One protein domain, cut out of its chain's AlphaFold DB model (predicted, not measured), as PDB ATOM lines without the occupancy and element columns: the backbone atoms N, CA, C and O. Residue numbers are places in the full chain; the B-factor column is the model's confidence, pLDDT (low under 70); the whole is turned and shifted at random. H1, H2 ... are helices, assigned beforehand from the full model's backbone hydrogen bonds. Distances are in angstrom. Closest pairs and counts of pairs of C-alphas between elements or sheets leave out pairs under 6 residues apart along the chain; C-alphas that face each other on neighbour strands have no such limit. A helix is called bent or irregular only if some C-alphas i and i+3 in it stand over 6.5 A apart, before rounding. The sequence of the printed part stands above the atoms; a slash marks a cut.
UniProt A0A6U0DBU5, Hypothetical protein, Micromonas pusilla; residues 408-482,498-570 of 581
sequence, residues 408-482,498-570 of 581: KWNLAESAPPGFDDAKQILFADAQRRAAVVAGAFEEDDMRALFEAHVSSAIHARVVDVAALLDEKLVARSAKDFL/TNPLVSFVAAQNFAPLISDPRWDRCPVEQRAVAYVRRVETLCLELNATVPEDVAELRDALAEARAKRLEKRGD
ATOM      1  N   LYS A 408     -50.456 -26.594   4.347       74.25
ATOM      2  CA  LYS A 408     -50.768 -27.911   4.932       74.25
ATOM      3  C   LYS A 408     -49.852 -29.022   4.419       74.25
ATOM      4  O   LYS A 408     -49.628 -29.976   5.150       74.25
ATOM      5  N   TRP A 409     -49.343 -28.904   3.191       73.94
ATOM      6  CA  TRP A 409     -48.544 -29.940   2.516       73.94
ATOM      7  C   TRP A 409     -47.054 -29.581   2.361       73.94
ATOM      8  O   TRP A 409     -46.393 -30.055   1.446       73.94
ATOM      9  N   ASN A 410     -46.564 -28.677   3.217       67.94
ATOM     10  CA  ASN A 410     -45.168 -28.247   3.378       67.94
ATOM     11  C   ASN A 410     -44.256 -28.331   2.130       67.94
ATOM     12  O   ASN A 410     -43.282 -29.078   2.089       67.94
ATOM     13  N   LEU A 411     -44.514 -27.478   1.132       67.19
ATOM     14  CA  LEU A 411     -43.774 -27.405  -0.146       67.19
ATOM     15  C   LEU A 411     -42.269 -27.012  -0.025       67.19
ATOM     16  O   LEU A 411     -41.645 -26.627  -1.009       67.19
ATOM     17  N   ALA A 412     -41.692 -27.014   1.179       58.66
ATOM     18  CA  ALA A 412     -40.256 -26.840   1.424       58.66
ATOM     19  C   ALA A 412     -39.484 -28.178   1.472       58.66
ATOM     20  O   ALA A 412     -38.261 -28.179   1.333       58.66
ATOM     21  N   GLU A 413     -40.177 -29.306   1.662       62.72
ATOM     22  CA  GLU A 413     -39.563 -30.640   1.683       62.72
ATOM     23  C   GLU A 413     -39.067 -31.080   0.290       62.72
ATOM     24  O   GLU A 413     -39.423 -30.507  -0.743       62.72
ATOM     25  N   SER A 414     -38.175 -32.076   0.256       54.81
ATOM     26  CA  SER A 414     -37.390 -32.440  -0.938       54.81
ATOM     27  C   SER A 414     -38.206 -33.030  -2.093       54.81
ATOM     28  O   SER A 414     -37.738 -33.014  -3.232       54.81
ATOM     29  N   ALA A 415     -39.419 -33.511  -1.822       64.56
ATOM     30  CA  ALA A 415     -40.395 -33.909  -2.825       64.56
ATOM     31  C   ALA A 415     -41.664 -33.052  -2.664       64.56
ATOM     32  O   ALA A 415     -42.295 -33.115  -1.607       64.56
ATOM     33  N   PRO A 416     -42.077 -32.261  -3.676       65.88
ATOM     34  CA  PRO A 416     -43.403 -31.658  -3.658       65.88
ATOM     35  C   PRO A 416     -44.467 -32.773  -3.687       65.88
ATOM     36  O   PRO A 416     -44.268 -33.771  -4.387       65.88
ATOM     37  N   PRO A 417     -45.588 -32.624  -2.958       71.06
ATOM     38  CA  PRO A 417     -46.631 -33.646  -2.885       71.06
ATOM     39  C   PRO A 417     -47.208 -33.959  -4.268       71.06
ATOM     40  O   PRO A 417     -47.384 -33.059  -5.097       71.06
ATOM     41  N   GLY A 418     -47.556 -35.224  -4.504       79.06
ATOM     42  CA  GLY A 418     -48.322 -35.607  -5.680       79.06
ATOM     43  C   GLY A 418     -49.722 -34.993  -5.640       79.06
ATOM     44  O   GLY A 418     -50.245 -34.651  -4.574       79.06
ATOM     45  N   PHE A 419     -50.371 -34.891  -6.806       85.00
ATOM     46  CA  PHE A 419     -51.772 -34.468  -6.850       85.00
ATOM     47  C   PHE A 419     -52.644 -35.369  -5.973       85.00
ATOM     48  O   PHE A 419     -53.513 -34.869  -5.274       85.00
ATOM     49  N   ASP A 420     -52.380 -36.673  -5.960       83.38
ATOM     50  CA  ASP A 420     -53.164 -37.666  -5.227       83.38
ATOM     51  C   ASP A 420     -52.974 -37.582  -3.694       83.38
ATOM     52  O   ASP A 420     -53.926 -37.822  -2.946       83.38
ATOM     53  N   ASP A 421     -51.809 -37.121  -3.216       82.50
ATOM     54  CA  ASP A 421     -51.578 -36.777  -1.801       82.50
ATOM     55  C   ASP A 421     -52.344 -35.497  -1.430       82.50
ATOM     56  O   ASP A 421     -53.110 -35.442  -0.460       82.50
ATOM     57  N   ALA A 422     -52.193 -34.460  -2.261       84.06
ATOM     58  CA  ALA A 422     -52.878 -33.184  -2.102       84.06
ATOM     59  C   ALA A 422     -54.406 -33.330  -2.186       84.06
ATOM     60  O   ALA A 422     -55.134 -32.653  -1.459       84.06
ATOM     61  N   LYS A 423     -54.910 -34.252  -3.013       83.88
ATOM     62  CA  LYS A 423     -56.333 -34.560  -3.209       83.88
ATOM     63  C   LYS A 423     -57.017 -34.899  -1.888       83.88
ATOM     64  O   LYS A 423     -58.103 -34.386  -1.633       83.88
ATOM     65  N   GLN A 424     -56.372 -35.662  -1.001       83.38
ATOM     66  CA  GLN A 424     -56.936 -35.952   0.324       83.38
ATOM     67  C   GLN A 424     -57.126 -34.668   1.151       83.38
ATOM     68  O   GLN A 424     -58.187 -34.457   1.738       83.38
ATOM     69  N   ILE A 425     -56.144 -33.762   1.130       82.81
ATOM     70  CA  ILE A 425     -56.184 -32.476   1.846       82.81
ATOM     71  C   ILE A 425     -57.217 -31.508   1.230       82.81
ATOM     72  O   ILE A 425     -57.882 -30.771   1.963       82.81
ATOM     73  N   LEU A 426     -57.368 -31.515  -0.099       84.81
ATOM     74  CA  LEU A 426     -58.290 -30.655  -0.855       84.81
ATOM     75  C   LEU A 426     -59.754 -31.094  -0.718       84.81
ATOM     76  O   LEU A 426     -60.643 -30.251  -0.588       84.81
ATOM     77  N   PHE A 427     -60.022 -32.400  -0.720       84.06
ATOM     78  CA  PHE A 427     -61.374 -32.938  -0.544       84.06
ATOM     79  C   PHE A 427     -61.807 -32.967   0.933       84.06
ATOM     80  O   PHE A 427     -63.004 -32.887   1.209       84.06
ATOM     81  N   ALA A 428     -60.860 -32.960   1.879       84.12
ATOM     82  CA  ALA A 428     -61.105 -32.720   3.306       84.12
ATOM     83  C   ALA A 428     -61.327 -31.229   3.672       84.12
ATOM     84  O   ALA A 428     -61.401 -30.884   4.853       84.12
ATOM     85  N   ASP A 429     -61.438 -30.327   2.689       83.75
ATOM     86  CA  ASP A 429     -61.820 -28.928   2.909       83.75
ATOM     87  C   ASP A 429     -63.172 -28.815   3.636       83.75
ATOM     88  O   ASP A 429     -64.180 -29.383   3.210       83.75
ATOM     89  N   ALA A 430     -63.227 -28.012   4.702       76.00
ATOM     90  CA  ALA A 430     -64.437 -27.827   5.504       76.00
ATOM     91  C   ALA A 430     -65.593 -27.190   4.704       76.00
ATOM     92  O   ALA A 430     -66.762 -27.444   4.995       76.00
ATOM     93  N   GLN A 431     -65.274 -26.396   3.673       78.50
ATOM     94  CA  GLN A 431     -66.253 -25.830   2.739       78.50
ATOM     95  C   GLN A 431     -66.596 -26.786   1.578       78.50
ATOM     96  O   GLN A 431     -67.474 -26.481   0.771       78.50
ATOM     97  N   ARG A 432     -65.919 -27.944   1.491       78.94
ATOM     98  CA  ARG A 432     -66.001 -28.950   0.418       78.94
ATOM     99  C   ARG A 432     -65.863 -28.367  -0.994       78.94
ATOM    100  O   ARG A 432     -66.477 -28.876  -1.932       78.94
ATOM    101  N   ARG A 433     -65.050 -27.315  -1.172       78.38
ATOM    102  CA  ARG A 433     -64.901 -26.589  -2.449       78.38
ATOM    103  C   ARG A 433     -64.555 -27.518  -3.612       78.38
ATOM    104  O   ARG A 433     -65.209 -27.419  -4.643       78.38
ATOM    105  N   ALA A 434     -63.620 -28.455  -3.434       72.81
ATOM    106  CA  ALA A 434     -63.262 -29.436  -4.465       72.81
ATOM    107  C   ALA A 434     -64.458 -30.321  -4.884       72.81
ATOM    108  O   ALA A 434     -64.783 -30.411  -6.065       72.81
ATOM    109  N   ALA A 435     -65.190 -30.889  -3.920       70.62
ATOM    110  CA  ALA A 435     -66.348 -31.744  -4.197       70.62
ATOM    111  C   ALA A 435     -67.548 -30.982  -4.802       70.62
ATOM    112  O   ALA A 435     -68.319 -31.557  -5.564       70.62
ATOM    113  N   VAL A 436     -67.704 -29.687  -4.504       67.44
ATOM    114  CA  VAL A 436     -68.709 -28.812  -5.145       67.44
ATOM    115  C   VAL A 436     -68.304 -28.428  -6.578       67.44
ATOM    116  O   VAL A 436     -69.165 -28.140  -7.405       67.44
ATOM    117  N   VAL A 437     -67.003 -28.430  -6.886       65.50
ATOM    118  CA  VAL A 437     -66.442 -28.096  -8.207       65.50
ATOM    119  C   VAL A 437     -66.469 -29.281  -9.183       65.50
ATOM    120  O   VAL A 437     -66.624 -29.054 -10.381       65.50
ATOM    121  N   ALA A 438     -66.441 -30.525  -8.691       60.72
ATOM    122  CA  ALA A 438     -66.458 -31.755  -9.498       60.72
ATOM    123  C   ALA A 438     -67.677 -31.930 -10.440       60.72
ATOM    124  O   ALA A 438     -67.662 -32.788 -11.311       60.72
ATOM    125  N   GLY A 439     -68.739 -31.125 -10.293       64.31
ATOM    126  CA  GLY A 439     -69.873 -31.084 -11.233       64.31
ATOM    127  C   GLY A 439     -69.721 -30.091 -12.397       64.31
ATOM    128  O   GLY A 439     -70.660 -29.918 -13.172       64.31
ATOM    129  N   ALA A 440     -68.591 -29.380 -12.491       66.44
ATOM    130  CA  ALA A 440     -68.317 -28.356 -13.509       66.44
ATOM    131  C   ALA A 440     -66.874 -28.404 -14.062       66.44
ATOM    132  O   ALA A 440     -66.474 -27.528 -14.840       66.44
ATOM    133  N   PHE A 441     -66.078 -29.373 -13.607       72.31
ATOM    134  CA  PHE A 441     -64.628 -29.414 -13.763       72.31
ATOM    135  C   PHE A 441     -64.139 -30.852 -13.535       72.31
ATOM    136  O   PHE A 441     -64.476 -31.440 -12.505       72.31
ATOM    137  N   GLU A 442     -63.385 -31.408 -14.484       81.19
ATOM    138  CA  GLU A 442     -62.938 -32.809 -14.447       81.19
ATOM    139  C   GLU A 442     -61.755 -33.016 -13.479       81.19
ATOM    140  O   GLU A 442     -61.176 -32.059 -12.957       81.19
ATOM    141  N   GLU A 443     -61.357 -34.267 -13.234       84.50
ATOM    142  CA  GLU A 443     -60.205 -34.542 -12.362       84.50
ATOM    143  C   GLU A 443     -58.860 -34.162 -13.005       84.50
ATOM    144  O   GLU A 443     -58.029 -33.549 -12.335       84.50
ATOM    145  N   ASP A 444     -58.654 -34.435 -14.296       86.00
ATOM    146  CA  ASP A 444     -57.428 -34.041 -15.020       86.00
ATOM    147  C   ASP A 444     -57.240 -32.518 -15.030       86.00
ATOM    148  O   ASP A 444     -56.136 -31.990 -14.918       86.00
ATOM    149  N   ASP A 445     -58.365 -31.813 -15.084       87.88
ATOM    150  CA  ASP A 445     -58.520 -30.371 -14.943       87.88
ATOM    151  C   ASP A 445     -58.029 -29.876 -13.562       87.88
ATOM    152  O   ASP A 445     -57.286 -28.892 -13.460       87.88
ATOM    153  N   MET A 446     -58.385 -30.587 -12.481       86.75
ATOM    154  CA  MET A 446     -57.874 -30.330 -11.124       86.75
ATOM    155  C   MET A 446     -56.384 -30.663 -10.998       86.75
ATOM    156  O   MET A 446     -55.646 -29.882 -10.391       86.75
ATOM    157  N   ARG A 447     -55.932 -31.771 -11.600       89.31
ATOM    158  CA  ARG A 447     -54.523 -32.196 -11.642       89.31
ATOM    159  C   ARG A 447     -53.661 -31.142 -12.342       89.31
ATOM    160  O   ARG A 447     -52.661 -30.704 -11.774       89.31
ATOM    161  N   ALA A 448     -54.102 -30.639 -13.494       90.94
ATOM    162  CA  ALA A 448     -53.425 -29.593 -14.254       90.94
ATOM    163  C   ALA A 448     -53.362 -28.246 -13.507       90.94
ATOM    164  O   ALA A 448     -52.308 -27.606 -13.486       90.94
ATOM    165  N   LEU A 449     -54.449 -27.809 -12.851       91.50
ATOM    166  CA  LEU A 449     -54.412 -26.592 -12.024       91.50
ATOM    167  C   LEU A 449     -53.500 -26.738 -10.803       91.50
ATOM    168  O   LEU A 449     -52.821 -25.774 -10.445       91.50
ATOM    169  N   PHE A 450     -53.470 -27.914 -10.173       91.00
ATOM    170  CA  PHE A 450     -52.566 -28.205  -9.065       91.00
ATOM    171  C   PHE A 450     -51.098 -28.181  -9.514       91.00
ATOM    172  O   PHE A 450     -50.314 -27.422  -8.945       91.00
ATOM    173  N   GLU A 451     -50.724 -28.927 -10.562       90.44
ATOM    174  CA  GLU A 451     -49.342 -28.963 -11.068       90.44
ATOM    175  C   GLU A 451     -48.863 -27.573 -11.523       90.44
ATOM    176  O   GLU A 451     -47.732 -27.182 -11.224       90.44
ATOM    177  N   ALA A 452     -49.725 -26.786 -12.178       92.94
ATOM    178  CA  ALA A 452     -49.419 -25.414 -12.583       92.94
ATOM    179  C   ALA A 452     -49.243 -24.465 -11.383       92.94
ATOM    180  O   ALA A 452     -48.322 -23.646 -11.370       92.94
ATOM    181  N   HIS A 453     -50.094 -24.577 -10.358       92.00
ATOM    182  CA  HIS A 453     -49.988 -23.785  -9.131       92.00
ATOM    183  C   HIS A 453     -48.717 -24.122  -8.343       92.00
ATOM    184  O   HIS A 453     -47.953 -23.215  -8.016       92.00
ATOM    185  N   VAL A 454     -48.436 -25.410  -8.119       89.25
ATOM    186  CA  VAL A 454     -47.221 -25.881  -7.431       89.25
ATOM    187  C   VAL A 454     -45.963 -25.448  -8.187       89.25
ATOM    188  O   VAL A 454     -45.029 -24.927  -7.580       89.25
ATOM    189  N   SER A 455     -45.962 -25.566  -9.517       89.44
ATOM    190  CA  SER A 455     -44.857 -25.109 -10.365       89.44
ATOM    191  C   SER A 455     -44.649 -23.590 -10.278       89.44
ATOM    192  O   SER A 455     -43.513 -23.130 -10.178       89.44
ATOM    193  N   SER A 456     -45.728 -22.797 -10.239       91.88
ATOM    194  CA  SER A 456     -45.659 -21.342 -10.032       91.88
ATOM    195  C   SER A 456     -45.144 -20.973  -8.634       91.88
ATOM    196  O   SER A 456     -44.364 -20.029  -8.502       91.88
ATOM    197  N   ALA A 457     -45.552 -21.707  -7.596       90.25
ATOM    198  CA  ALA A 457     -45.123 -21.490  -6.217       90.25
ATOM    199  C   ALA A 457     -43.640 -21.841  -6.007       90.25
ATOM    200  O   ALA A 457     -42.917 -21.095  -5.344       90.25
ATOM    201  N   ILE A 458     -43.163 -22.935  -6.614       88.94
ATOM    202  CA  ILE A 458     -41.735 -23.282  -6.655       88.94
ATOM    203  C   ILE A 458     -40.958 -22.215  -7.437       88.94
ATOM    204  O   ILE A 458     -39.942 -21.732  -6.944       88.94
ATOM    205  N   HIS A 459     -41.444 -21.789  -8.607       91.94
ATOM    206  CA  HIS A 459     -40.766 -20.770  -9.412       91.94
ATOM    207  C   HIS A 459     -40.591 -19.443  -8.656       91.94
ATOM    208  O   HIS A 459     -39.494 -18.890  -8.661       91.94
ATOM    209  N   ALA A 460     -41.617 -18.976  -7.934       92.38
ATOM    210  CA  ALA A 460     -41.514 -17.786  -7.086       92.38
ATOM    211  C   ALA A 460     -40.424 -17.934  -6.003       92.38
ATOM    212  O   ALA A 460     -39.581 -17.054  -5.857       92.38
ATOM    213  N   ARG A 461     -40.367 -19.085  -5.314       91.00
ATOM    214  CA  ARG A 461     -39.324 -19.392  -4.312       91.00
ATOM    215  C   ARG A 461     -37.918 -19.447  -4.921       91.00
ATOM    216  O   ARG A 461     -36.953 -19.086  -4.257       91.00
ATOM    217  N   VAL A 462     -37.788 -19.889  -6.174       93.31
ATOM    218  CA  VAL A 462     -36.513 -19.878  -6.913       93.31
ATOM    219  C   VAL A 462     -36.086 -18.457  -7.276       93.31
ATOM    220  O   VAL A 462     -34.901 -18.159  -7.190       93.31
ATOM    221  N   VAL A 463     -37.019 -17.564  -7.623       95.75
ATOM    222  CA  VAL A 463     -36.711 -16.138  -7.843       95.75
ATOM    223  C   VAL A 463     -36.281 -15.462  -6.535       95.75
ATOM    224  O   VAL A 463     -35.273 -14.758  -6.530       95.75
ATOM    225  N   ASP A 464     -36.967 -15.737  -5.419       94.50
ATOM    226  CA  ASP A 464     -36.581 -15.245  -4.086       94.50
ATOM    227  C   ASP A 464     -35.155 -15.689  -3.694       94.50
ATOM    228  O   ASP A 464     -34.376 -14.884  -3.177       94.50
ATOM    229  N   VAL A 465     -34.798 -16.955  -3.956       95.00
ATOM    230  CA  VAL A 465     -33.453 -17.494  -3.684       95.00
ATOM    231  C   VAL A 465     -32.404 -16.996  -4.674       95.00
ATOM    232  O   VAL A 465     -31.283 -16.731  -4.255       95.00
ATOM    233  N   ALA A 466     -32.735 -16.813  -5.954       95.62
ATOM    234  CA  ALA A 466     -31.818 -16.210  -6.920       95.62
ATOM    235  C   ALA A 466     -31.444 -14.781  -6.494       95.62
ATOM    236  O   ALA A 466     -30.262 -14.471  -6.400       95.62
ATOM    237  N   ALA A 467     -32.428 -13.964  -6.100       96.12
ATOM    238  CA  ALA A 467     -32.181 -12.626  -5.564       96.12
ATOM    239  C   ALA A 467     -31.366 -12.651  -4.254       96.12
ATOM    240  O   ALA A 467     -30.487 -11.815  -4.057       96.12
ATOM    241  N   LEU A 468     -31.605 -13.625  -3.367       96.31
ATOM    242  CA  LEU A 468     -30.785 -13.821  -2.166       96.31
ATOM    243  C   LEU A 468     -29.327 -14.184  -2.519       96.31
ATOM    244  O   LEU A 468     -28.395 -13.665  -1.910       96.31
ATOM    245  N   LEU A 469     -29.112 -15.046  -3.512       95.81
ATOM    246  CA  LEU A 469     -27.780 -15.391  -4.008       95.81
ATOM    247  C   LEU A 469     -27.104 -14.188  -4.689       95.81
ATOM    248  O   LEU A 469     -25.914 -13.977  -4.480       95.81
ATOM    249  N   ASP A 470     -27.852 -13.348  -5.409       94.31
ATOM    250  CA  ASP A 470     -27.354 -12.079  -5.952       94.31
ATOM    251  C   ASP A 470     -26.948 -11.083  -4.844       94.31
ATOM    252  O   ASP A 470     -25.947 -10.379  -4.982       94.31
ATOM    253  N   GLU A 471     -27.681 -11.050  -3.723       94.56
ATOM    254  CA  GLU A 471     -27.384 -10.211  -2.552       94.56
ATOM    255  C   GLU A 471     -26.177 -10.679  -1.720       94.56
ATOM    256  O   GLU A 471     -25.493  -9.835  -1.134       94.56
ATOM    257  N   LYS A 472     -25.986 -11.997  -1.546       93.56
ATOM    258  CA  LYS A 472     -25.034 -12.559  -0.560       93.56
ATOM    259  C   LYS A 472     -23.818 -13.239  -1.180       93.56
ATOM    260  O   LYS A 472     -22.758 -13.225  -0.561       93.56
ATOM    261  N   LEU A 473     -23.959 -13.840  -2.362       92.81
ATOM    262  CA  LEU A 473     -22.883 -14.556  -3.043       92.81
ATOM    263  C   LEU A 473     -22.286 -13.629  -4.109       92.81
ATOM    264  O   LEU A 473     -22.843 -13.452  -5.195       92.81
ATOM    265  N   VAL A 474     -21.182 -12.969  -3.755       91.12
ATOM    266  CA  VAL A 474     -20.556 -11.905  -4.552       91.12
ATOM    267  C   VAL A 474     -19.051 -12.134  -4.624       91.12
ATOM    268  O   VAL A 474     -18.356 -12.000  -3.620       91.12
ATOM    269  N   ALA A 475     -18.556 -12.409  -5.828       91.00
ATOM    270  CA  ALA A 475     -17.133 -12.385  -6.146       91.00
ATOM    271  C   ALA A 475     -16.713 -10.983  -6.633       91.00
ATOM    272  O   ALA A 475     -17.507 -10.236  -7.206       91.00
ATOM    273  N   ARG A 476     -15.454 -10.618  -6.392       89.50
ATOM    274  CA  ARG A 476     -14.783  -9.380  -6.832       89.50
ATOM    275  C   ARG A 476     -13.627  -9.658  -7.795       89.50
ATOM    276  O   ARG A 476     -13.206  -8.750  -8.507       89.50
ATOM    277  N   SER A 477     -13.089 -10.874  -7.781       90.75
ATOM    278  CA  SER A 477     -11.934 -11.302  -8.566       90.75
ATOM    279  C   SER A 477     -12.062 -12.768  -8.974       90.75
ATOM    280  O   SER A 477     -12.686 -13.562  -8.276       90.75
ATOM    281  N   ALA A 478     -11.391 -13.160 -10.060       88.06
ATOM    282  CA  ALA A 478     -11.249 -14.566 -10.442       88.06
ATOM    283  C   ALA A 478     -10.525 -15.416  -9.373       88.06
ATOM    284  O   ALA A 478     -10.657 -16.634  -9.372       88.06
ATOM    285  N   LYS A 479      -9.784 -14.779  -8.451       86.88
ATOM    286  CA  LYS A 479      -9.165 -15.450  -7.297       86.88
ATOM    287  C   LYS A 479     -10.171 -15.946  -6.258       86.88
ATOM    288  O   LYS A 479      -9.854 -16.877  -5.534       86.88
ATOM    289  N   ASP A 480     -11.361 -15.359  -6.197       87.19
ATOM    290  CA  ASP A 480     -12.335 -15.647  -5.137       87.19
ATOM    291  C   ASP A 480     -13.029 -17.017  -5.345       87.19
ATOM    292  O   ASP A 480     -13.757 -17.485  -4.474       87.19
ATOM    293  N   PHE A 481     -12.781 -17.665  -6.494       86.88
ATOM    294  CA  PHE A 481     -13.179 -19.039  -6.836       86.88
ATOM    295  C   PHE A 481     -12.065 -20.072  -6.609       86.88
ATOM    296  O   PHE A 481     -12.181 -21.208  -7.063       86.88
ATOM    297  N   LEU A 482     -10.966 -19.675  -5.973       82.75
ATOM    298  CA  LEU A 482      -9.959 -20.601  -5.475       82.75
ATOM    299  C   LEU A 482     -10.263 -20.893  -4.002       82.75
ATOM    300  O   LEU A 482     -10.795 -20.043  -3.284       82.75
ATOM    301  N   THR A 498     -14.619 -24.711   2.633       79.44
ATOM    302  CA  THR A 498     -15.233 -23.568   3.332       79.44
ATOM    303  C   THR A 498     -15.698 -22.455   2.395       79.44
ATOM    304  O   THR A 498     -16.528 -21.636   2.799       79.44
ATOM    305  N   ASN A 499     -15.205 -22.395   1.149       88.00
ATOM    306  CA  ASN A 499     -15.503 -21.282   0.249       88.00
ATOM    307  C   ASN A 499     -16.889 -21.459  -0.422       88.00
ATOM    308  O   ASN A 499     -17.059 -22.334  -1.277       88.00
ATOM    309  N   PRO A 500     -17.897 -20.606  -0.122       90.06
ATOM    310  CA  PRO A 500     -19.236 -20.730  -0.696       90.06
ATOM    311  C   PRO A 500     -19.284 -20.443  -2.202       90.06
ATOM    312  O   PRO A 500     -20.287 -20.764  -2.835       90.06
ATOM    313  N   LEU A 501     -18.244 -19.856  -2.804       91.44
ATOM    314  CA  LEU A 501     -18.132 -19.702  -4.261       91.44
ATOM    315  C   LEU A 501     -17.634 -20.976  -4.964       91.44
ATOM    316  O   LEU A 501     -17.772 -21.063  -6.182       91.44
ATOM    317  N   VAL A 502     -17.079 -21.938  -4.215       89.88
ATOM    318  CA  VAL A 502     -16.433 -23.150  -4.748       89.88
ATOM    319  C   VAL A 502     -17.290 -24.395  -4.571       89.88
ATOM    320  O   VAL A 502     -17.393 -25.168  -5.516       89.88
ATOM    321  N   SER A 503     -17.950 -24.581  -3.421       91.56
ATOM    322  CA  SER A 503     -18.788 -25.766  -3.182       91.56
ATOM    323  C   SER A 503     -20.198 -25.428  -2.693       91.56
ATOM    324  O   SER A 503     -20.414 -24.548  -1.854       91.56
ATOM    325  N   PHE A 504     -21.196 -26.182  -3.166       93.62
ATOM    326  CA  PHE A 504     -22.582 -26.028  -2.705       93.62
ATOM    327  C   PHE A 504     -22.764 -26.459  -1.245       93.62
ATOM    328  O   PHE A 504     -23.662 -25.952  -0.579       93.62
ATOM    329  N   VAL A 505     -21.905 -27.342  -0.720       91.00
ATOM    330  CA  VAL A 505     -21.903 -27.709   0.708       91.00
ATOM    331  C   VAL A 505     -21.477 -26.507   1.556       91.00
ATOM    332  O   VAL A 505     -22.190 -26.124   2.485       91.00
ATOM    333  N   ALA A 506     -20.404 -25.817   1.156       90.31
ATOM    334  CA  ALA A 506     -19.988 -24.549   1.753       90.31
ATOM    335  C   ALA A 506     -21.106 -23.493   1.686       90.31
ATOM    336  O   ALA A 506     -21.406 -22.826   2.676       90.31
ATOM    337  N   ALA A 507     -21.792 -23.378   0.541       91.06
ATOM    338  CA  ALA A 507     -22.918 -22.462   0.370       91.06
ATOM    339  C   ALA A 507     -24.156 -22.835   1.213       91.06
ATOM    340  O   ALA A 507     -24.858 -21.939   1.683       91.06
ATOM    341  N   GLN A 508     -24.425 -24.124   1.455       90.44
ATOM    342  CA  GLN A 508     -25.457 -24.563   2.405       90.44
ATOM    343  C   GLN A 508     -25.110 -24.177   3.843       90.44
ATOM    344  O   GLN A 508     -26.010 -23.771   4.576       90.44
ATOM    345  N   ASN A 509     -23.828 -24.238   4.211       90.12
ATOM    346  CA  ASN A 509     -23.315 -23.875   5.534       90.12
ATOM    347  C   ASN A 509     -23.057 -22.357   5.708       90.12
ATOM    348  O   ASN A 509     -22.747 -21.891   6.807       90.12
ATOM    349  N   PHE A 510     -23.221 -21.550   4.653       90.56
ATOM    350  CA  PHE A 510     -22.913 -20.120   4.671       90.56
ATOM    351  C   PHE A 510     -23.968 -19.313   5.452       90.56
ATOM    352  O   PHE A 510     -25.087 -19.075   4.988       90.56
ATOM    353  N   ALA A 511     -23.596 -18.839   6.646       89.50
ATOM    354  CA  ALA A 511     -24.503 -18.172   7.587       89.50
ATOM    355  C   ALA A 511     -25.357 -17.012   7.006       89.50
ATOM    356  O   ALA A 511     -26.530 -16.918   7.385       89.50
ATOM    357  N   PRO A 512     -24.867 -16.156   6.077       90.69
ATOM    358  CA  PRO A 512     -25.685 -15.122   5.430       90.69
ATOM    359  C   PRO A 512     -26.816 -15.641   4.526       90.69
ATOM    360  O   PRO A 512     -27.721 -14.864   4.223       90.69
ATOM    361  N   LEU A 513     -26.777 -16.911   4.100       91.88
ATOM    362  CA  LEU A 513     -27.863 -17.581   3.374       91.88
ATOM    363  C   LEU A 513     -28.821 -18.293   4.339       91.88
ATOM    364  O   LEU A 513     -30.023 -18.047   4.272       91.88
ATOM    365  N   ILE A 514     -28.302 -19.093   5.283       90.69
ATOM    366  CA  ILE A 514     -29.120 -19.819   6.281       90.69
ATOM    367  C   ILE A 514     -29.994 -18.857   7.102       90.69
ATOM    368  O   ILE A 514     -31.132 -19.167   7.443       90.69
ATOM    369  N   SER A 515     -29.478 -17.663   7.409       90.69
ATOM    370  CA  SER A 515     -30.195 -16.668   8.218       90.69
ATOM    371  C   SER A 515     -31.410 -16.038   7.517       90.69
ATOM    372  O   SER A 515     -32.170 -15.324   8.173       90.69
ATOM    373  N   ASP A 516     -31.600 -16.243   6.207       93.31
ATOM    374  CA  ASP A 516     -32.696 -15.642   5.442       93.31
ATOM    375  C   ASP A 516     -33.824 -16.660   5.156       93.31
ATOM    376  O   ASP A 516     -33.607 -17.647   4.448       93.31
ATOM    377  N   PRO A 517     -35.073 -16.414   5.612       90.06
ATOM    378  CA  PRO A 517     -36.205 -17.317   5.388       90.06
ATOM    379  C   PRO A 517     -36.572 -17.597   3.922       90.06
ATOM    380  O   PRO A 517     -37.444 -18.434   3.682       90.06
ATOM    381  N   ARG A 518     -35.981 -16.906   2.937       91.25
ATOM    382  CA  ARG A 518     -36.088 -17.259   1.511       91.25
ATOM    383  C   ARG A 518     -35.383 -18.583   1.201       91.25
ATOM    384  O   ARG A 518     -35.923 -19.369   0.425       91.25
ATOM    385  N   TRP A 519     -34.241 -18.853   1.840       91.25
ATOM    386  CA  TRP A 519     -33.407 -20.038   1.609       91.25
ATOM    387  C   TRP A 519     -34.177 -21.332   1.893       91.25
ATOM    388  O   TRP A 519     -34.417 -22.127   0.985       91.25
ATOM    389  N   ASP A 520     -34.670 -21.504   3.121       88.12
ATOM    390  CA  ASP A 520     -35.307 -22.758   3.550       88.12
ATOM    391  C   ASP A 520     -36.703 -23.003   2.975       88.12
ATOM    392  O   ASP A 520     -37.193 -24.129   2.996       88.12
ATOM    393  N   ARG A 521     -37.350 -21.983   2.399       86.88
ATOM    394  CA  ARG A 521     -38.615 -22.174   1.668       86.88
ATOM    395  C   ARG A 521     -38.418 -22.850   0.317       86.88
ATOM    396  O   ARG A 521     -39.397 -23.351  -0.240       86.88
ATOM    397  N   CYS A 522     -37.213 -22.822  -0.242       89.25
ATOM    398  CA  CYS A 522     -36.922 -23.378  -1.554       89.25
ATOM    399  C   CYS A 522     -36.424 -24.835  -1.425       89.25
ATOM    400  O   CYS A 522     -35.469 -25.082  -0.676       89.25
ATOM    401  N   PRO A 523     -37.021 -25.807  -2.147       89.25
ATOM    402  CA  PRO A 523     -36.540 -27.188  -2.158       89.25
ATOM    403  C   PRO A 523     -35.044 -27.268  -2.494       89.25
ATOM    404  O   PRO A 523     -34.562 -26.547  -3.366       89.25
ATOM    405  N   VAL A 524     -34.300 -28.145  -1.813       89.56
ATOM    406  CA  VAL A 524     -32.820 -28.177  -1.862       89.56
ATOM    407  C   VAL A 524     -32.246 -28.323  -3.279       89.56
ATOM    408  O   VAL A 524     -31.286 -27.644  -3.628       89.56
ATOM    409  N   GLU A 525     -32.880 -29.119  -4.140       89.19
ATOM    410  CA  GLU A 525     -32.504 -29.257  -5.555       89.19
ATOM    411  C   GLU A 525     -32.669 -27.942  -6.336       89.19
ATOM    412  O   GLU A 525     -31.851 -27.591  -7.180       89.19
ATOM    413  N   GLN A 526     -33.717 -27.179  -6.029       92.19
ATOM    414  CA  GLN A 526     -33.993 -25.899  -6.675       92.19
ATOM    415  C   GLN A 526     -33.050 -24.798  -6.155       92.19
ATOM    416  O   GLN A 526     -32.620 -23.950  -6.942       92.19
ATOM    417  N   ARG A 527     -32.628 -24.867  -4.878       93.06
ATOM    418  CA  ARG A 527     -31.486 -24.087  -4.358       93.06
ATOM    419  C   ARG A 527     -30.195 -24.423  -5.109       93.06
ATOM    420  O   ARG A 527     -29.492 -23.503  -5.512       93.06
ATOM    421  N   ALA A 528     -29.915 -25.705  -5.350       94.00
ATOM    422  CA  ALA A 528     -28.723 -26.156  -6.072       94.00
ATOM    423  C   ALA A 528     -28.682 -25.624  -7.519       94.00
ATOM    424  O   ALA A 528     -27.677 -25.062  -7.950       94.00
ATOM    425  N   VAL A 529     -29.804 -25.702  -8.249       94.75
ATOM    426  CA  VAL A 529     -29.930 -25.136  -9.607       94.75
ATOM    427  C   VAL A 529     -29.742 -23.612  -9.616       94.75
ATOM    428  O   VAL A 529     -29.122 -23.080 -10.539       94.75
ATOM    429  N   ALA A 530     -30.261 -22.893  -8.615       95.88
ATOM    430  CA  ALA A 530     -30.063 -21.447  -8.492       95.88
ATOM    431  C   ALA A 530     -28.602 -21.090  -8.154       95.88
ATOM    432  O   ALA A 530     -28.047 -20.158  -8.735       95.88
ATOM    433  N   TYR A 531     -27.971 -21.866  -7.268       96.44
ATOM    434  CA  TYR A 531     -26.575 -21.722  -6.862       96.44
ATOM    435  C   TYR A 531     -25.604 -21.895  -8.037       96.44
ATOM    436  O   TYR A 531     -24.843 -20.973  -8.330       96.44
ATOM    437  N   VAL A 532     -25.695 -23.016  -8.766       96.25
ATOM    438  CA  VAL A 532     -24.863 -23.291  -9.953       96.25
ATOM    439  C   VAL A 532     -24.958 -22.138 -10.952       96.25
ATOM    440  O   VAL A 532     -23.940 -21.604 -11.379       96.25
ATOM    441  N   ARG A 533     -26.178 -21.673 -11.254       96.19
ATOM    442  CA  ARG A 533     -26.400 -20.539 -12.167       96.19
ATOM    443  C   ARG A 533     -25.758 -19.241 -11.685       96.19
ATOM    444  O   ARG A 533     -25.246 -18.492 -12.516       96.19
ATOM    445  N   ARG A 534     -25.794 -18.951 -10.379       96.12
ATOM    446  CA  ARG A 534     -25.151 -17.758  -9.809       96.12
ATOM    447  C   ARG A 534     -23.635 -17.833  -9.967       96.12
ATOM    448  O   ARG A 534     -23.042 -16.861 -10.426       96.12
ATOM    449  N   VAL A 535     -23.027 -18.974  -9.633       95.44
ATOM    450  CA  VAL A 535     -21.576 -19.166  -9.764       95.44
ATOM    451  C   VAL A 535     -21.154 -19.120 -11.233       95.44
ATOM    452  O   VAL A 535     -20.300 -18.309 -11.567       95.44
ATOM    453  N   GLU A 536     -21.809 -19.863 -12.135       95.38
ATOM    454  CA  GLU A 536     -21.527 -19.801 -13.580       95.38
ATOM    455  C   GLU A 536     -21.649 -18.368 -14.134       95.38
ATOM    456  O   GLU A 536     -20.812 -17.947 -14.931       95.38
ATOM    457  N   THR A 537     -22.633 -17.581 -13.677       96.06
ATOM    458  CA  THR A 537     -22.779 -16.167 -14.074       96.06
ATOM    459  C   THR A 537     -21.601 -15.318 -13.591       96.06
ATOM    460  O   THR A 537     -21.013 -14.595 -14.392       96.06
ATOM    461  N   LEU A 538     -21.203 -15.434 -12.320       94.94
ATOM    462  CA  LEU A 538     -20.063 -14.686 -11.779       94.94
ATOM    463  C   LEU A 538     -18.727 -15.110 -12.417       94.94
ATOM    464  O   LEU A 538     -17.879 -14.255 -12.675       94.94
ATOM    465  N   CYS A 539     -18.540 -16.399 -12.722       94.38
ATOM    466  CA  CYS A 539     -17.376 -16.886 -13.464       94.38
ATOM    467  C   CYS A 539     -17.323 -16.279 -14.875       94.38
ATOM    468  O   CYS A 539     -16.259 -15.850 -15.311       94.38
ATOM    469  N   LEU A 540     -18.461 -16.173 -15.573       95.06
ATOM    470  CA  LEU A 540     -18.538 -15.516 -16.883       95.06
ATOM    471  C   LEU A 540     -18.268 -14.003 -16.801       95.06
ATOM    472  O   LEU A 540     -17.538 -13.478 -17.639       95.06
ATOM    473  N   GLU A 541     -18.807 -13.306 -15.796       94.81
ATOM    474  CA  GLU A 541     -18.592 -11.862 -15.591       94.81
ATOM    475  C   GLU A 541     -17.137 -11.516 -15.238       94.81
ATOM    476  O   GLU A 541     -16.610 -10.504 -15.702       94.81
ATOM    477  N   LEU A 542     -16.469 -12.365 -14.450       94.31
ATOM    478  CA  LEU A 542     -15.073 -12.194 -14.023       94.31
ATOM    479  C   LEU A 542     -14.064 -12.935 -14.921       94.31
ATOM    480  O   LEU A 542     -12.863 -12.911 -14.647       94.31
ATOM    481  N   ASN A 543     -14.541 -13.573 -15.996       92.88
ATOM    482  CA  ASN A 543     -13.769 -14.386 -16.942       92.88
ATOM    483  C   ASN A 543     -12.917 -15.487 -16.254       92.88
ATOM    484  O   ASN A 543     -11.796 -15.787 -16.676       92.88
ATOM    485  N   ALA A 544     -13.452 -16.077 -15.183       92.50
ATOM    486  CA  ALA A 544     -12.850 -17.149 -14.397       92.50
ATOM    487  C   ALA A 544     -13.292 -18.543 -14.882       92.50
ATOM    488  O   ALA A 544     -14.302 -18.697 -15.572       92.50
ATOM    489  N   THR A 545     -12.550 -19.579 -14.491       92.12
ATOM    490  CA  THR A 545     -12.978 -20.978 -14.622       92.12
ATOM    491  C   THR A 545     -14.072 -21.303 -13.604       92.12
ATOM    492  O   THR A 545     -14.006 -20.851 -12.463       92.12
ATOM    493  N   VAL A 546     -15.064 -22.102 -14.006       92.44
ATOM    494  CA  VAL A 546     -16.083 -22.639 -13.086       92.44
ATOM    495  C   VAL A 546     -15.427 -23.706 -12.192       92.44
ATOM    496  O   VAL A 546     -14.721 -24.553 -12.745       92.44
ATOM    497  N   PRO A 547     -15.633 -23.692 -10.860       92.69
ATOM    498  CA  PRO A 547     -15.105 -24.717  -9.955       92.69
ATOM    499  C   PRO A 547     -15.614 -26.132 -10.260       92.69
ATOM    500  O   PRO A 547     -16.715 -26.307 -10.789       92.69
ATOM    501  N   GLU A 548     -14.825 -27.143  -9.893       91.50
ATOM    502  CA  GLU A 548     -15.092 -28.550 -10.227       91.50
ATOM    503  C   GLU A 548     -16.389 -29.063  -9.580       91.50
ATOM    504  O   GLU A 548     -17.295 -29.458 -10.313       91.50
ATOM    505  N   ASP A 549     -16.569 -28.901  -8.260       90.56
ATOM    506  CA  ASP A 549     -17.810 -29.227  -7.531       90.56
ATOM    507  C   ASP A 549     -19.070 -28.623  -8.181       90.56
ATOM    508  O   ASP A 549     -20.151 -29.212  -8.157       90.56
ATOM    509  N   VAL A 550     -18.954 -27.418  -8.748       93.38
ATOM    510  CA  VAL A 550     -20.073 -26.686  -9.367       93.38
ATOM    511  C   VAL A 550     -20.419 -27.281 -10.730       93.38
ATOM    512  O   VAL A 550     -21.600 -27.373 -11.078       93.38
ATOM    513  N   ALA A 551     -19.413 -27.724 -11.488       93.88
ATOM    514  CA  ALA A 551     -19.600 -28.447 -12.740       93.88
ATOM    515  C   ALA A 551     -20.153 -29.865 -12.504       93.88
ATOM    516  O   ALA A 551     -21.119 -30.248 -13.165       93.88
ATOM    517  N   GLU A 552     -19.625 -30.603 -11.523       94.62
ATOM    518  CA  GLU A 552     -20.155 -31.912 -11.121       94.62
ATOM    519  C   GLU A 552     -21.613 -31.808 -10.658       94.62
ATOM    520  O   GLU A 552     -22.477 -32.551 -11.128       94.62
ATOM    521  N   LEU A 553     -21.924 -30.832  -9.796       94.38
ATOM    522  CA  LEU A 553     -23.284 -30.590  -9.320       94.38
ATOM    523  C   LEU A 553     -24.238 -30.228 -10.464       94.38
ATOM    524  O   LEU A 553     -25.368 -30.719 -10.491       94.38
ATOM    525  N   ARG A 554     -23.808 -29.399 -11.425       95.06
ATOM    526  CA  ARG A 554     -24.601 -29.089 -12.625       95.06
ATOM    527  C   ARG A 554     -24.957 -30.359 -13.394       95.06
ATOM    528  O   ARG A 554     -26.115 -30.532 -13.779       95.06
ATOM    529  N   ASP A 555     -23.979 -31.226 -13.615       95.19
ATOM    530  CA  ASP A 555     -24.140 -32.392 -14.479       95.19
ATOM    531  C   ASP A 555     -24.926 -33.506 -13.760       95.19
ATOM    532  O   ASP A 555     -25.815 -34.113 -14.363       95.19
ATOM    533  N   ALA A 556     -24.761 -33.656 -12.441       94.44
ATOM    534  CA  ALA A 556     -25.622 -34.483 -11.592       94.44
ATOM    535  C   ALA A 556     -27.084 -33.984 -11.556       94.44
ATOM    536  O   ALA A 556     -28.021 -34.783 -11.638       94.44
ATOM    537  N   LEU A 557     -27.316 -32.665 -11.495       92.94
ATOM    538  CA  LEU A 557     -28.660 -32.074 -11.597       92.94
ATOM    539  C   LEU A 557     -29.276 -32.286 -12.992       92.94
ATOM    540  O   LEU A 557     -30.484 -32.515 -13.109       92.94
ATOM    541  N   ALA A 558     -28.466 -32.240 -14.053       92.25
ATOM    542  CA  ALA A 558     -28.905 -32.542 -15.411       92.25
ATOM    543  C   ALA A 558     -29.296 -34.023 -15.567       92.25
ATOM    544  O   ALA A 558     -30.360 -34.318 -16.117       92.25
ATOM    545  N   GLU A 559     -28.501 -34.947 -15.021       93.31
ATOM    546  CA  GLU A 559     -28.786 -36.385 -15.024       93.31
ATOM    547  C   GLU A 559     -30.044 -36.723 -14.203       93.31
ATOM    548  O   GLU A 559     -30.934 -37.434 -14.677       93.31
ATOM    549  N   ALA A 560     -30.184 -36.154 -13.000       89.06
ATOM    550  CA  ALA A 560     -31.373 -36.316 -12.161       89.06
ATOM    551  C   ALA A 560     -32.648 -35.810 -12.863       89.06
ATOM    552  O   ALA A 560     -33.716 -36.423 -12.756       89.06
ATOM    553  N   ARG A 561     -32.540 -34.719 -13.634       87.44
ATOM    554  CA  ARG A 561     -33.637 -34.205 -14.462       87.44
ATOM    555  C   ARG A 561     -33.946 -35.115 -15.654       87.44
ATOM    556  O   ARG A 561     -35.125 -35.304 -15.951       87.44
ATOM    557  N   ALA A 562     -32.935 -35.689 -16.308       90.38
ATOM    558  CA  ALA A 562     -33.115 -36.634 -17.410       90.38
ATOM    559  C   ALA A 562     -33.848 -37.907 -16.949       90.38
ATOM    560  O   ALA A 562     -34.902 -38.227 -17.493       90.38
ATOM    561  N   LYS A 563     -33.383 -38.541 -15.862       89.56
ATOM    562  CA  LYS A 563     -34.006 -39.731 -15.246       89.56
ATOM    563  C   LYS A 563     -35.479 -39.518 -14.859       89.56
ATOM    564  O   LYS A 563     -36.295 -40.435 -14.929       89.56
ATOM    565  N   ARG A 564     -35.862 -38.297 -14.463       84.00
ATOM    566  CA  ARG A 564     -37.270 -37.940 -14.186       84.00
ATOM    567  C   ARG A 564     -38.114 -37.703 -15.437       84.00
ATOM    568  O   ARG A 564     -39.328 -37.880 -15.365       84.00
ATOM    569  N   LEU A 565     -37.507 -37.272 -16.543       81.88
ATOM    570  CA  LEU A 565     -38.197 -37.116 -17.824       81.88
ATOM    571  C   LEU A 565     -38.452 -38.484 -18.466       81.88
ATOM    572  O   LEU A 565     -39.574 -38.744 -18.877       81.88
ATOM    573  N   GLU A 566     -37.448 -39.361 -18.450       87.19
ATOM    574  CA  GLU A 566     -37.527 -40.774 -18.851       87.19
ATOM    575  C   GLU A 566     -38.659 -41.498 -18.101       87.19
ATOM    576  O   GLU A 566     -39.627 -41.938 -18.715       87.19
ATOM    577  N   LYS A 567     -38.660 -41.436 -16.760       79.25
ATOM    578  CA  LYS A 567     -39.736 -42.001 -15.924       79.25
ATOM    579  C   LYS A 567     -41.131 -41.377 -16.148       79.25
ATOM    580  O   LYS A 567     -42.133 -41.993 -15.789       79.25
ATOM    581  N   ARG A 568     -41.230 -40.161 -16.706       66.69
ATOM    582  CA  ARG A 568     -42.511 -39.560 -17.141       66.69
ATOM    583  C   ARG A 568     -42.890 -39.923 -18.586       66.69
ATOM    584  O   ARG A 568     -44.029 -39.665 -18.959       66.69
ATOM    585  N   GLY A 569     -41.970 -40.484 -19.369       58.66
ATOM    586  CA  GLY A 569     -42.217 -41.032 -20.703       58.66
ATOM    587  C   GLY A 569     -42.809 -42.438 -20.637       58.66
ATOM    588  O   GLY A 569     -43.903 -42.644 -21.148       58.66
ATOM    589  N   ASP A 570     -42.141 -43.363 -19.938       55.09
ATOM    590  CA  ASP A 570     -42.568 -44.773 -19.842       55.09
ATOM    591  C   ASP A 570     -44.014 -44.910 -19.331       55.09
ATOM    592  O   ASP A 570     -44.825 -45.650 -19.882       55.09
TER     593      ASP A 570
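What this domain is: This is residues 408 to 482 and 498 to 570 of the 581 residues of the protein "Hypothetical protein" of Micromonas pusilla (UniProt A0A6U0DBU5). One long helix, H3, makes the length of a loose, elongated model; H8 crosses its second half at 45 degrees, and the first part of H9 packs in turn on H8, while residues 561 to 570 of H9 stick out free. Short helices H6 and H7 pack on the same half of H3 as H8, and near the other end of H3, H1 and H2 make a corner. The printed part has 148 residues, with nine named helices, H1 to H9 in order, and no named strand; its class is all helix. The radius of gyration of the C-alphas is 19.1 A, and the C-alphas span 63 by 37 by 22 A.

Where its parts are: H3, residues 443 to 472, is the longest helix, 43.1 A from C-alpha 443 at (-60.205, -34.542, -12.362) to C-alpha 472 at (-25.034, -12.559, -0.560). H8, residues 524 to 541, is 25.6 A long. H9, residues 548 to 570, is 33.3 A long and ends with C-alpha 570 at (-42.568, -44.773, -19.842). H1 holds residues 419 to 427, H2 433 to 437, H4 478 to 481, H5 504 to 509, H6 511 to 514 and H7 517 to 521. H4 is neither bent nor irregular, but only just: C-alphas 478 and 481 are 6.1 A apart.

How they stand to each other: H3 is the hub, touching four helices. With residues 462 to 470 alone it touches H8, closest at the C-alphas of Ala 466 and Ala 530, 5.7 A, at a steep tilt of 45 degrees, the same way. H3 touches H7 at the C-alphas of Val 465 and Arg 518, 5.8 A, and H6 at those of Lys 472 and Pro 512, 6.5 A. H1 and H3 only just touch, with 3 pairs of C-alphas within 8 A, the closest Phe 419 and Arg 447, 6.0 A; they are about perpendicular at 75 degrees. H1 and H2 touch only at the corner, at the C-alphas of Phe 427 and Ala 434, 5.6 A. H9 touches H8 with residues 550 to 557 alone, at the C-alphas of Val 532 and Val 550, 5.9 A, at a steep tilt of 48 degrees, opposite ways; H3 and H9 are apart. The helix packing is mostly crossed, the touching helices standing at large angles to each other: the lines of H1 and H3 stand at 75 degrees, those of H3 and H8 at 45 degrees and those of H8 and H9 at 48 degrees, and none of these three pairs is at a shallow tilt. H4 and H5 are each close to but not clearly touching H8, at 7.2 A for the C-alphas of Ala 478 and Cys 539 and 7.0 A for those of Phe 504 and Ala 528. Every O i to N i+4 pair is within hydrogen-bond range in H2, H3, H5, H8 and H9; H1 has 3 of 5, H7 has 0 of 1 and 0 of 2 O i to N i+3 pairs, and H4 and H6 are too short for an O i to N i+4 pair.

The domain as a whole: The two C-alphas farthest apart are those of Gly 439 and Lys 479, 62.8 A. Residues 483 to 497 are not printed, and C-alphas 482 and 498 are 10.7 A apart across this cut, which lies in the link from H4 to H5. Of the links that are printed whole, H8 to H9 is short but not tight, and the others are tight. Residues 428 to 433 also stand free. The mean pLDDT of the printed part is 86.6, and it is under 70 at residues 410 to 416, 436 to 440 and 568 to 570.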